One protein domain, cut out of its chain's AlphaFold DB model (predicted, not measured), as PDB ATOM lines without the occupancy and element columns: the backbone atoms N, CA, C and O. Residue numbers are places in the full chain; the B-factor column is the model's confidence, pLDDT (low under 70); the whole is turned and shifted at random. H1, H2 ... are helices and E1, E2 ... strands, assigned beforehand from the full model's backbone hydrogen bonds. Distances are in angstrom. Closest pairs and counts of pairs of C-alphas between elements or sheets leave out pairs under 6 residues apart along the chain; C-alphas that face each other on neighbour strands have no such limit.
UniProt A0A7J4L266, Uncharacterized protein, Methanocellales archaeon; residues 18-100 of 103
ATOM      1  N   ILE A  18     -18.548  24.485 -39.819       89.12
ATOM      2  CA  ILE A  18     -19.872  24.561 -39.197       89.12
ATOM      3  C   ILE A  18     -20.274  26.024 -39.057       89.12
ATOM      4  O   ILE A  18     -19.695  26.759 -38.272       89.12
ATOM      5  N   ILE A  19     -21.291  26.454 -39.795       91.25
ATOM      6  CA  ILE A  19     -21.767  27.847 -39.759       91.25
ATOM      7  C   ILE A  19     -22.985  28.031 -38.856       91.25
ATOM      8  O   ILE A  19     -23.282  29.147 -38.437       91.25
ATOM      9  N   ASN A  20     -23.720  26.952 -38.585       90.62
ATOM     10  CA  ASN A  20     -24.859  26.959 -37.678       90.62
ATOM     11  C   ASN A  20     -25.161  25.537 -37.192       90.62
ATOM     12  O   ASN A  20     -24.863  24.556 -37.881       90.62
ATOM     13  N   SER A  21     -25.811  25.422 -36.047       89.25
ATOM     14  CA  SER A  21     -26.219  24.157 -35.446       89.25
ATOM     15  C   SER A  21     -27.577  24.323 -34.770       89.25
ATOM     16  O   SER A  21     -27.883  25.363 -34.192       89.25
ATOM     17  N   THR A  22     -28.440  23.317 -34.905       90.25
ATOM     18  CA  THR A  22     -29.764  23.318 -34.268       90.25
ATOM     19  C   THR A  22     -30.169  21.913 -33.846       90.25
ATOM     20  O   THR A  22     -29.919  20.940 -34.560       90.25
ATOM     21  N   LEU A  23     -30.839  21.801 -32.702       88.81
ATOM     22  CA  LEU A  23     -31.463  20.556 -32.268       88.81
ATOM     23  C   LEU A  23     -32.868  20.413 -32.858       88.81
ATOM     24  O   LEU A  23     -33.620  21.376 -33.008       88.81
ATOM     25  N   GLY A  24     -33.252  19.182 -33.174       88.62
ATOM     26  CA  GLY A  24     -34.606  18.887 -33.616       88.62
ATOM     27  C   GLY A  24     -34.908  17.399 -33.630       88.62
ATOM     28  O   GLY A  24     -34.240  16.598 -32.982       88.62
ATOM     29  N   LYS A  25     -35.945  17.020 -34.380       87.88
ATOM     30  CA  LYS A  25     -36.372  15.623 -34.515       87.88
ATOM     31  C   LYS A  25     -36.428  15.208 -35.976       87.88
ATOM     32  O   LYS A  25     -36.929  15.949 -36.818       87.88
ATOM     33  N   LEU A  26     -35.964  13.995 -36.266       83.62
ATOM     34  CA  LEU A  26     -36.091  13.368 -37.578       83.62
ATOM     35  C   LEU A  26     -36.586  11.934 -37.410       83.62
ATOM     36  O   LEU A  26     -35.934  11.103 -36.782       83.62
ATOM     37  N   LYS A  27     -37.757  11.631 -37.987       81.19
ATOM     38  CA  LYS A  27     -38.395  10.300 -37.914       81.19
ATOM     39  C   LYS A  27     -38.535   9.756 -36.477       81.19
ATOM     40  O   LYS A  27     -38.391   8.560 -36.258       81.19
ATOM     41  N   GLY A  28     -38.809  10.640 -35.516       83.81
ATOM     42  CA  GLY A  28     -39.003  10.283 -34.105       83.81
ATOM     43  C   GLY A  28     -37.724  10.186 -33.268       83.81
ATOM     44  O   GLY A  28     -37.833   9.956 -32.070       83.81
ATOM     45  N   TYR A  29     -36.547  10.395 -33.863       84.19
ATOM     46  CA  TYR A  29     -35.267  10.430 -33.153       84.19
ATOM     47  C   TYR A  29     -34.788  11.865 -32.974       84.19
ATOM     48  O   TYR A  29     -34.977  12.689 -33.875       84.19
ATOM     49  N   ASP A  30     -34.143  12.138 -31.844       86.94
ATOM     50  CA  ASP A  30     -33.481  13.416 -31.607       86.94
ATOM     51  C   ASP A  30     -32.224  13.521 -32.476       86.94
ATOM     52  O   ASP A  30     -31.428  12.578 -32.601       86.94
ATOM     53  N   VAL A  31     -32.082  14.667 -33.129       88.56
ATOM     54  CA  VAL A  31     -31.026  14.926 -34.101       88.56
ATOM     55  C   VAL A  31     -30.413  16.299 -33.902       88.56
ATOM     56  O   VAL A  31     -31.094  17.263 -33.559       88.56
ATOM     57  N   LEU A  32     -29.123  16.368 -34.200       88.25
ATOM     58  CA  LEU A  32     -28.357  17.587 -34.350       88.25
ATOM     59  C   LEU A  32     -28.238  17.895 -35.846       88.25
ATOM     60  O   LEU A  32     -27.636  17.135 -36.612       88.25
ATOM     61  N   TYR A  33     -28.850  18.997 -36.264       88.50
ATOM     62  CA  TYR A  33     -28.709  19.552 -37.601       88.50
ATOM     63  C   TYR A  33     -27.487  20.461 -37.627       88.50
ATOM     64  O   TYR A  33     -27.471  21.505 -36.979       88.50
ATOM     65  N   LEU A  34     -26.482  20.078 -38.406       88.12
ATOM     66  CA  LEU A  34     -25.272  20.860 -38.617       88.12
ATOM     67  C   LEU A  34     -25.329  21.496 -40.001       88.12
ATOM     68  O   LEU A  34     -25.392  20.801 -41.018       88.12
ATOM     69  N   HIS A  35     -25.333  22.822 -40.046       90.00
ATOM     70  CA  HIS A  35     -25.185  23.569 -41.284       90.00
ATOM     71  C   HIS A  35     -23.705  23.734 -41.579       90.00
ATOM     72  O   HIS A  35     -22.973  24.370 -40.821       90.00
ATOM     73  N   PHE A  36     -23.288  23.177 -42.706       88.12
ATOM     74  CA  PHE A  36     -21.917  23.237 -43.169       88.12
ATOM     75  C   PHE A  36     -21.779  24.153 -44.365       88.12
ATOM     76  O   PHE A  36     -22.644  24.164 -45.243       88.12
ATOM     77  N   ARG A  37     -20.637  24.830 -44.433       88.56
ATOM     78  CA  ARG A  37     -20.106  25.462 -45.635       88.56
ATOM     79  C   ARG A  37     -18.862  24.700 -46.072       88.56
ATOM     80  O   ARG A  37     -17.967  24.482 -45.264       88.56
ATOM     81  N   ASN A  38     -18.801  24.261 -47.324       86.31
ATOM     82  CA  ASN A  38     -17.596  23.621 -47.852       86.31
ATOM     83  C   ASN A  38     -16.554  24.658 -48.322       86.31
ATOM     84  O   ASN A  38     -16.850  25.846 -48.445       86.31
ATOM     85  N   GLU A  39     -15.350  24.195 -48.661       81.31
ATOM     86  CA  GLU A  39     -14.252  25.032 -49.188       81.31
ATOM     87  C   GLU A  39     -14.598  25.822 -50.470       81.31
ATOM     88  O   GLU A  39     -13.933  26.802 -50.807       81.31
ATOM     89  N   TYR A  40     -15.655  25.424 -51.184       84.62
ATOM     90  CA  TYR A  40     -16.145  26.082 -52.398       84.62
ATOM     91  C   TYR A  40     -17.293  27.070 -52.129       84.62
ATOM     92  O   TYR A  40     -17.855  27.619 -53.078       84.62
ATOM     93  N   GLY A  41     -17.661  27.288 -50.862       81.06
ATOM     94  CA  GLY A  41     -18.749  28.177 -50.455       81.06
ATOM     95  C   GLY A  41     -20.156  27.594 -50.638       81.06
ATOM     96  O   GLY A  41     -21.130  28.334 -50.537       81.06
ATOM     97  N   ALA A  42     -20.292  26.293 -50.912       83.94
ATOM     98  CA  ALA A  42     -21.588  25.623 -50.945       83.94
ATOM     99  C   ALA A  42     -22.061  25.313 -49.523       83.94
ATOM    100  O   ALA A  42     -21.303  24.773 -48.715       83.94
ATOM    101  N   GLU A  43     -23.327  25.609 -49.241       89.00
ATOM    102  CA  GLU A  43     -23.932  25.424 -47.923       89.00
ATOM    103  C   GLU A  43     -24.998  24.329 -47.950       89.00
ATOM    104  O   GLU A  43     -25.800  24.252 -48.882       89.00
ATOM    105  N   SER A  44     -25.001  23.459 -46.943       85.56
ATOM    106  CA  SER A  44     -26.021  22.419 -46.792       85.56
ATOM    107  C   SER A  44     -26.136  21.972 -45.341       85.56
ATOM    108  O   SER A  44     -25.167  21.999 -44.582       85.56
ATOM    109  N   THR A  45     -27.331  21.528 -44.966       86.31
ATOM    110  CA  THR A  45     -27.606  20.958 -43.646       86.31
ATOM    111  C   THR A  45     -27.414  19.453 -43.675       86.31
ATOM    112  O   THR A  45     -27.942  18.760 -44.550       86.31
ATOM    113  N   PHE A  46     -26.698  18.943 -42.685       85.38
ATOM    114  CA  PHE A  46     -26.477  17.524 -42.465       85.38
ATOM    115  C   PHE A  46     -26.968  17.124 -41.086       85.38
ATOM    116  O   PHE A  46     -27.135  17.957 -40.198       85.38
ATOM    117  N   VAL A  47     -27.229  15.831 -40.925       85.56
ATOM    118  CA  VAL A  47     -27.866  15.303 -39.720       85.56
ATOM    119  C   VAL A  47     -26.925  14.343 -39.007       85.56
ATOM    120  O   VAL A  47     -26.439  13.379 -39.610       85.56
ATOM    121  N   VAL A  48     -26.739  14.578 -37.710       85.38
ATOM    122  CA  VAL A  48     -26.179  13.624 -36.750       85.38
ATOM    123  C   VAL A  48     -27.303  13.199 -35.816       85.38
ATOM    124  O   VAL A  48     -28.066  14.030 -35.335       85.38
ATOM    125  N   PHE A  49     -27.450  11.901 -35.575       84.81
ATOM    126  CA  PHE A  49     -28.419  11.427 -34.591       84.81
ATOM    127  C   PHE A  49     -27.788  11.469 -33.204       84.81
ATOM    128  O   PHE A  49     -26.673  10.983 -33.042       84.81
ATOM    129  N   LEU A  50     -28.499  11.994 -32.203       83.12
ATOM    130  CA  LEU A  50     -27.958  12.107 -30.841       83.12
ATOM    131  C   LEU A  50     -27.737  10.742 -30.173       83.12
ATOM    132  O   LEU A  50     -26.935  10.619 -29.256       83.12
ATOM    133  N   ASN A  51     -28.417   9.696 -30.653       84.06
ATOM    134  CA  ASN A  51     -28.172   8.325 -30.208       84.06
ATOM    135  C   ASN A  51     -26.847   7.737 -30.733       84.06
ATOM    136  O   ASN A  51     -26.410   6.694 -30.250       84.06
ATOM    137  N   ASP A  52     -26.207   8.386 -31.707       82.50
ATOM    138  CA  ASP A  52     -24.913   8.000 -32.264       82.50
ATOM    139  C   ASP A  52     -23.797   8.604 -31.397       82.50
ATOM    140  O   ASP A  52     -23.060   9.501 -31.810       82.50
ATOM    141  N   LEU A  53     -23.714   8.133 -30.144       80.25
ATOM    142  CA  LEU A  53     -22.812   8.675 -29.117       80.25
ATOM    143  C   LEU A  53     -21.351   8.711 -29.576       80.25
ATOM    144  O   LEU A  53     -20.602   9.589 -29.168       80.25
ATOM    145  N   HIS A  54     -20.939   7.789 -30.446       82.19
ATOM    146  CA  HIS A  54     -19.587   7.780 -30.993       82.19
ATOM    147  C   HIS A  54     -19.297   9.032 -31.831       82.19
ATOM    148  O   HIS A  54     -18.263   9.664 -31.632       82.19
ATOM    149  N   LEU A  55     -20.221   9.429 -32.713       80.88
ATOM    150  CA  LEU A  55     -20.078  10.639 -33.525       80.88
ATOM    151  C   LEU A  55     -20.123  11.909 -32.682       80.88
ATOM    152  O   LEU A  55     -19.350  12.830 -32.933       80.88
ATOM    153  N   ILE A  56     -21.011  11.954 -31.689       80.94
ATOM    154  CA  ILE A  56     -21.103  13.094 -30.773       80.94
ATOM    155  C   ILE A  56     -19.806  13.222 -29.969       80.94
ATOM    156  O   ILE A  56     -19.222  14.297 -29.934       80.94
ATOM    157  N   ASN A  57     -19.281  12.121 -29.425       77.94
ATOM    158  CA  ASN A  57     -18.000  12.116 -28.717       77.94
ATOM    159  C   ASN A  57     -16.834  12.557 -29.607       77.94
ATOM    160  O   ASN A  57     -15.983  13.315 -29.150       77.94
ATOM    161  N   GLN A  58     -16.805  12.135 -30.876       79.38
ATOM    162  CA  GLN A  58     -15.805  12.616 -31.830       79.38
ATOM    163  C   GLN A  58     -15.916  14.129 -32.049       79.38
ATOM    164  O   GLN A  58     -14.909  14.828 -31.978       79.38
ATOM    165  N   LEU A  59     -17.129  14.650 -32.254       78.38
ATOM    166  CA  LEU A  59     -17.365  16.085 -32.420       78.38
ATOM    167  C   LEU A  59     -16.902  16.883 -31.187       78.38
ATOM    168  O   LEU A  59     -16.219  17.892 -31.331       78.38
ATOM    169  N   MET A  60     -17.212  16.391 -29.984       77.19
ATOM    170  CA  MET A  60     -16.780  17.003 -28.722       77.19
ATOM    171  C   MET A  60     -15.254  16.976 -28.573       77.19
ATOM    172  O   MET A  60     -14.661  17.999 -28.249       77.19
ATOM    173  N   SER A  61     -14.601  15.852 -28.887       75.50
ATOM    174  CA  SER A  61     -13.134  15.742 -28.830       75.50
ATOM    175  C   SER A  61     -12.402  16.637 -29.832       75.50
ATOM    176  O   SER A  61     -11.262  17.016 -29.595       75.50
ATOM    177  N   LEU A  62     -13.048  16.981 -30.953       74.25
ATOM    178  CA  LEU A  62     -12.493  17.914 -31.935       74.25
ATOM    179  C   LEU A  62     -12.610  19.368 -31.476       74.25
ATOM    180  O   LEU A  62     -11.793  20.190 -31.881       74.25
ATOM    181  N   ASN A  63     -13.624  19.685 -30.669       70.94
ATOM    182  CA  ASN A  63     -13.838  21.035 -30.160       70.94
ATOM    183  C   ASN A  63     -13.019  21.320 -28.893       70.94
ATOM    184  O   ASN A  63     -12.551  22.437 -28.695       70.94
ATOM    185  N   TYR A  64     -12.815  20.306 -28.050       67.00
ATOM    186  CA  TYR A  64     -12.142  20.440 -26.764       67.00
ATOM    187  C   TYR A  64     -10.960  19.465 -26.675       67.00
ATOM    188  O   TYR A  64     -11.156  18.254 -26.581       67.00
ATOM    189  N   GLU A  65      -9.726  19.986 -26.648       56.62
ATOM    190  CA  GLU A  65      -8.492  19.184 -26.485       56.62
ATOM    191  C   GLU A  65      -8.462  18.385 -25.164       56.62
ATOM    192  O   GLU A  65      -7.758  17.380 -25.050       56.62
ATOM    193  N   SER A  66      -9.238  18.803 -24.161       50.66
ATOM    194  CA  SER A  66      -9.326  18.158 -22.852       50.66
ATOM    195  C   SER A  66     -10.713  18.366 -22.247       50.66
ATOM    196  O   SER A  66     -10.940  19.340 -21.534       50.66
ATOM    197  N   PHE A  67     -11.649  17.463 -22.545       52.19
ATOM    198  CA  PHE A  67     -13.003  17.531 -21.998       52.19
ATOM    199  C   PHE A  67     -13.063  16.910 -20.593       52.19
ATOM    200  O   PHE A  67     -12.778  15.722 -20.417       52.19
ATOM    201  N   THR A  68     -13.451  17.692 -19.586       49.59
ATOM    202  CA  THR A  68     -13.923  17.177 -18.291       49.59
ATOM    203  C   THR A  68     -15.441  17.041 -18.343       49.59
ATOM    204  O   THR A  68     -16.114  17.957 -18.788       49.59
ATOM    205  N   TYR A  69     -15.986  15.916 -17.867       52.88
ATOM    206  CA  TYR A  69     -17.416  15.549 -17.920       52.88
ATOM    207  C   TYR A  69     -18.421  16.566 -17.317       52.88
ATOM    208  O   TYR A  69     -19.620  16.320 -17.402       52.88
ATOM    209  N   ASP A  70     -17.954  17.667 -16.725       52.38
ATOM    210  CA  ASP A  70     -18.752  18.651 -15.982       52.38
ATOM    211  C   ASP A  70     -19.065  19.944 -16.768       52.38
ATOM    212  O   ASP A  70     -19.650  20.866 -16.201       52.38
ATOM    213  N   GLU A  71     -18.688  20.056 -18.048       59.59
ATOM    214  CA  GLU A  71     -19.039  21.227 -18.868       59.59
ATOM    215  C   GLU A  71     -20.378  21.024 -19.603       59.59
ATOM    216  O   GLU A  71     -20.572  20.037 -20.316       59.59
ATOM    217  N   ASP A  72     -21.308  21.971 -19.435       65.12
ATOM    218  CA  ASP A  72     -22.561  22.034 -20.196       65.12
ATOM    219  C   ASP A  72     -22.245  22.408 -21.658       65.12
ATOM    220  O   ASP A  72     -22.093  23.586 -21.977       65.12
ATOM    221  N   ILE A  73     -22.126  21.413 -22.545       69.44
ATOM    222  CA  ILE A  73     -21.943  21.641 -23.990       69.44
ATOM    223  C   ILE A  73     -23.292  21.945 -24.646       69.44
ATOM    224  O   ILE A  73     -24.230  21.146 -24.557       69.44
ATOM    225  N   ASP A  74     -23.361  23.055 -25.375       78.88
ATOM    226  CA  ASP A  74     -24.482  23.463 -26.223       78.88
ATOM    227  C   ASP A  74     -24.177  23.116 -27.697       78.88
ATOM    228  O   ASP A  74     -23.025  23.097 -28.138       78.88
ATOM    229  N   GLU A  75     -25.203  22.866 -28.519       76.06
ATOM    230  CA  GLU A  75     -25.017  22.704 -29.960       76.06
ATOM    231  C   GLU A  75     -24.263  23.876 -30.607       76.06
ATOM    232  O   GLU A  75     -23.574  23.688 -31.617       76.06
ATOM    233  N   LYS A  76     -24.385  25.088 -30.056       82.69
ATOM    234  CA  LYS A  76     -23.732  26.296 -30.579       82.69
ATOM    235  C   LYS A  76     -22.221  26.292 -30.409       82.69
ATOM    236  O   LYS A  76     -21.551  26.987 -31.171       82.69
ATOM    237  N   ASP A  77     -21.691  25.493 -29.487       79.50
ATOM    238  CA  ASP A  77     -20.249  25.400 -29.257       79.50
ATOM    239  C   ASP A  77     -19.507  24.813 -30.459       79.50
ATOM    240  O   ASP A  77     -18.311  25.027 -30.622       79.50
ATOM    241  N   PHE A  78     -20.223  24.115 -31.344       80.31
ATOM    242  CA  PHE A  78     -19.661  23.555 -32.568       80.31
ATOM    243  C   PHE A  78     -19.560  24.571 -33.719       80.31
ATOM    244  O   PHE A  78     -18.976  24.249 -34.754       80.31
ATOM    245  N   ILE A  79     -20.138  25.774 -33.596       85.38
ATOM    246  CA  ILE A  79     -20.114  26.793 -34.658       85.38
ATOM    247  C   ILE A  79     -18.692  27.357 -34.805       85.38
ATOM    248  O   ILE A  79     -18.063  27.768 -33.838       85.38
ATOM    249  N   GLY A  80     -18.196  27.413 -36.039       82.75
ATOM    250  CA  GLY A  80     -16.836  27.832 -36.386       82.75
ATOM    251  C   GLY A  80     -15.830  26.680 -36.455       82.75
ATOM    252  O   GLY A  80     -14.702  26.888 -36.901       82.75
ATOM    253  N   LEU A  81     -16.221  25.459 -36.074       84.06
ATOM    254  CA  LEU A  81     -15.357  24.285 -36.176       84.06
ATOM    255  C   LEU A  81     -15.116  23.940 -37.657       84.06
ATOM    256  O   LEU A  81     -16.057  23.756 -38.434       84.06
ATOM    257  N   VAL A  82     -13.848  23.832 -38.055       85.00
ATOM    258  CA  VAL A  82     -13.447  23.411 -39.406       85.00
ATOM    259  C   VAL A  82     -12.926  21.985 -39.340       85.00
ATOM    260  O   VAL A  82     -11.975  21.695 -38.617       85.00
ATOM    261  N   LEU A  83     -13.541  21.080 -40.097       87.31
ATOM    262  CA  LEU A  83     -13.257  19.652 -40.006       87.31
ATOM    263  C   LEU A  83     -13.474  18.931 -41.338       87.31
ATOM    264  O   LEU A  83     -14.141  19.422 -42.249       87.31
ATOM    265  N   TYR A  84     -12.928  17.722 -41.443       86.00
ATOM    266  CA  TYR A  84     -13.230  16.824 -42.553       86.00
ATOM    267  C   TYR A  84     -14.370  15.885 -42.162       86.00
ATOM    268  O   TYR A  84     -14.172  14.947 -41.385       86.00
ATOM    269  N   ALA A  85     -15.553  16.112 -42.730       85.69
ATOM    270  CA  ALA A  85     -16.722  15.262 -42.524       85.69
ATOM    271  C   ALA A  85     -16.844  14.244 -43.659       85.69
ATOM    272  O   ALA A  85     -16.776  14.603 -44.837       85.69
ATOM    273  N   TYR A  86     -17.067  12.977 -43.313       85.62
ATOM    274  CA  TYR A  86     -17.453  11.951 -44.270       85.62
ATOM    275  C   TYR A  86     -18.971  11.956 -44.445       85.62
ATOM    276  O   TYR A  86     -19.719  11.668 -43.505       85.62
ATOM    277  N   LEU A  87     -19.415  12.291 -45.654       84.94
ATOM    278  CA  LEU A  87     -20.824  12.445 -45.995       84.94
ATOM    279  C   LEU A  87     -21.312  11.240 -46.798       84.94
ATOM    280  O   LEU A  87     -20.719  10.884 -47.818       84.94
ATOM    281  N   GLU A  88     -22.423  10.643 -46.371       82.06
ATOM    282  CA  GLU A  88     -23.080   9.536 -47.069       82.06
ATOM    283  C   GLU A  88     -24.551   9.847 -47.365       82.06
ATOM    284  O   GLU A  88     -25.279  10.303 -46.479       82.06
ATOM    285  N   PRO A  89     -25.045   9.555 -48.579       81.50
ATOM    286  CA  PRO A  89     -26.463   9.678 -48.879       81.50
ATOM    287  C   PRO A  89     -27.262   8.603 -48.129       81.50
ATOM    288  O   PRO A  89     -26.982   7.409 -48.234       81.50
ATOM    289  N   LYS A  90     -28.302   9.011 -47.397       79.38
ATOM    290  CA  LYS A  90     -29.201   8.114 -46.664       79.38
ATOM    291  C   LYS A  90     -30.661   8.462 -46.945       79.38
ATOM    292  O   LYS A  90     -31.301   9.246 -46.247       79.38
ATOM    293  N   GLY A  91     -31.220   7.829 -47.974       76.06
ATOM    294  CA  GLY A  91     -32.583   8.107 -48.423       76.06
ATOM    295  C   GLY A  91     -32.701   9.533 -48.961       76.06
ATOM    296  O   GLY A  91     -32.166   9.826 -50.023       76.06
ATOM    297  N   THR A  92     -33.401  10.409 -48.235       73.06
ATOM    298  CA  THR A  92     -33.687  11.796 -48.650       73.06
ATOM    299  C   THR A  92     -32.756  12.843 -48.034       73.06
ATOM    300  O   THR A  92     -32.964  14.030 -48.258       73.06
ATOM    301  N   TYR A  93     -31.770  12.440 -47.229       71.19
ATOM    302  CA  TYR A  93     -30.816  13.352 -46.591       71.19
ATOM    303  C   TYR A  93     -29.395  12.799 -46.679       71.19
ATOM    304  O   TYR A  93     -29.191  11.609 -46.918       71.19
ATOM    305  N   MET A  94     -28.407  13.663 -46.472       73.62
ATOM    306  CA  MET A  94     -27.010  13.266 -46.325       73.62
ATOM    307  C   MET A  94     -26.691  13.130 -44.830       73.62
ATOM    308  O   MET A  94     -26.949  14.047 -44.046       73.62
ATOM    309  N   LYS A  95     -26.177  11.965 -44.426       80.88
ATOM    310  CA  LYS A  95     -25.761  11.655 -43.054       80.88
ATOM    311  C   LYS A  95     -24.248  11.849 -42.935       80.88
ATOM    312  O   LYS A  95     -23.503  11.432 -43.817       80.88
ATOM    313  N   ILE A  96     -23.808  12.412 -41.815       81.38
ATOM    314  CA  ILE A  96     -22.397  12.366 -41.424       81.38
ATOM    315  C   ILE A  96     -22.144  11.035 -40.729       81.38
ATOM    316  O   ILE A  96     -22.865  10.681 -39.794       81.38
ATOM    317  N   THR A  97     -21.150  10.282 -41.189       79.06
ATOM    318  CA  THR A  97     -20.850   8.960 -40.618       79.06
ATOM    319  C   THR A  97     -19.496   8.862 -39.954       79.06
ATOM    320  O   THR A  97     -19.329   7.976 -39.119       79.06
ATOM    321  N   LYS A  98     -18.550   9.746 -40.292       82.00
ATOM    322  CA  LYS A  98     -17.220   9.823 -39.672       82.00
ATOM    323  C   LYS A  98     -16.676  11.243 -39.735       82.00
ATOM    324  O   LYS A  98     -16.940  11.959 -40.703       82.00
ATOM    325  N   PHE A  99     -15.849  11.598 -38.764       81.31
ATOM    326  CA  PHE A  99     -14.962  12.753 -38.836       81.31
ATOM    327  C   PHE A  99     -13.521  12.266 -39.008       81.31
ATOM    328  O   PHE A  99     -13.166  11.197 -38.510       81.31
ATOM    329  N   LYS A 100     -12.694  12.993 -39.765       75.75
ATOM    330  CA  LYS A 100     -11.266  12.671 -39.860       75.75
ATOM    331  C   LYS A 100     -10.584  13.135 -38.574       75.75
ATOM    332  O   LYS A 100     -10.593  14.327 -38.286       75.75
TER     333      LYS A 100
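Overview. This is residues 18 to 100 of the 103 residues of an uncharacterized protein of Methanocellales archaeon (UniProt A0A7J4L266). A strongly twisted three-stranded sheet, E1 to E3, and a two-stranded hairpin, E4 and E5, make a small, loosely formed pair of sheets that are only partly face to face, with E5 crossing E3. The helices H1 and H2 lie on one side of the strands, H2 over E1, and the long link between them reaches away from the strands and makes one end of the longest axis. The printed part has 83 residues, with five named strands and two named helices in the order E1 E2 E3 H1 H2 E4 E5. The first sheet runs E1 - E2 - E3 and the second E4 - E5, both antiparallel, and the class is mixed, helices and strands. The whole is compact, with a radius of gyration of the C-alphas of 12.5 A and spans of 36 by 33 by 20 A.

Arrangement. E1, residues 18 to 26, bends by 67 degrees at residue 23 and forms a hairpin with E2, residues 29 to 38, at 156 degrees; N 22 and O 33 are 2.9 A apart, within hydrogen-bond range. E2 forms a hairpin with E3, residues 43 to 49, at 151 degrees, with N 34 and O 46 at 2.9 A. These three strands are a meander, each strand the antiparallel neighbour of the one before. H1, residues 53 to 63, only grazes this sheet, with its residues 55 to 56. H2, residues 75 to 78, is on the sheet, over E1, at a height over the sheet of 7.0 A; the closest C-alphas of E1 and H2 are those of Ser 21 and Glu 75, 5.8 A apart. H1 and H2 only just touch, with 3 pairs of C-alphas within 8 A, the closest those of Asn 63 and Phe 78 at 6.8 A. E4, residues 82 to 90, forms a hairpin with E5, residues 93 to 99, at 135 degrees, with N 88 and O 95 at 2.9 A. The closest C-alphas of E3 and E5 are those of Val 47 and Lys 95, 5.4 A apart. Those of H1 and E5 are Leu 55 and Lys 98, 6.8 A apart. E2 and E4 are near each other, while E1 and E5 are apart. In H1 every O i to N i+4 pair is within hydrogen-bond range; H2 is too short for such a pair.

Along the chain. E1 begins at C-alpha 18 (-19.872, 24.561, -39.197) and is 19.8 A long. E2 is 26.5 A long, E3 19.8 A, H1 15.3 A and H2 6.0 A. E4 is 23.1 A long, and E5, 17.7 A, ends at C-alpha 99 (-14.962, 12.753, -38.836).

Size, cuts and confidence. The C-alphas farthest apart are those of Tyr 40 and Asp 70, at 37.3 A. The printed part has no cut. The link from H1 to H2, 11 residues, is long; the other links are tight. Mean pLDDT of the printed part is 80.0, and residues 64 to 73 are under 70.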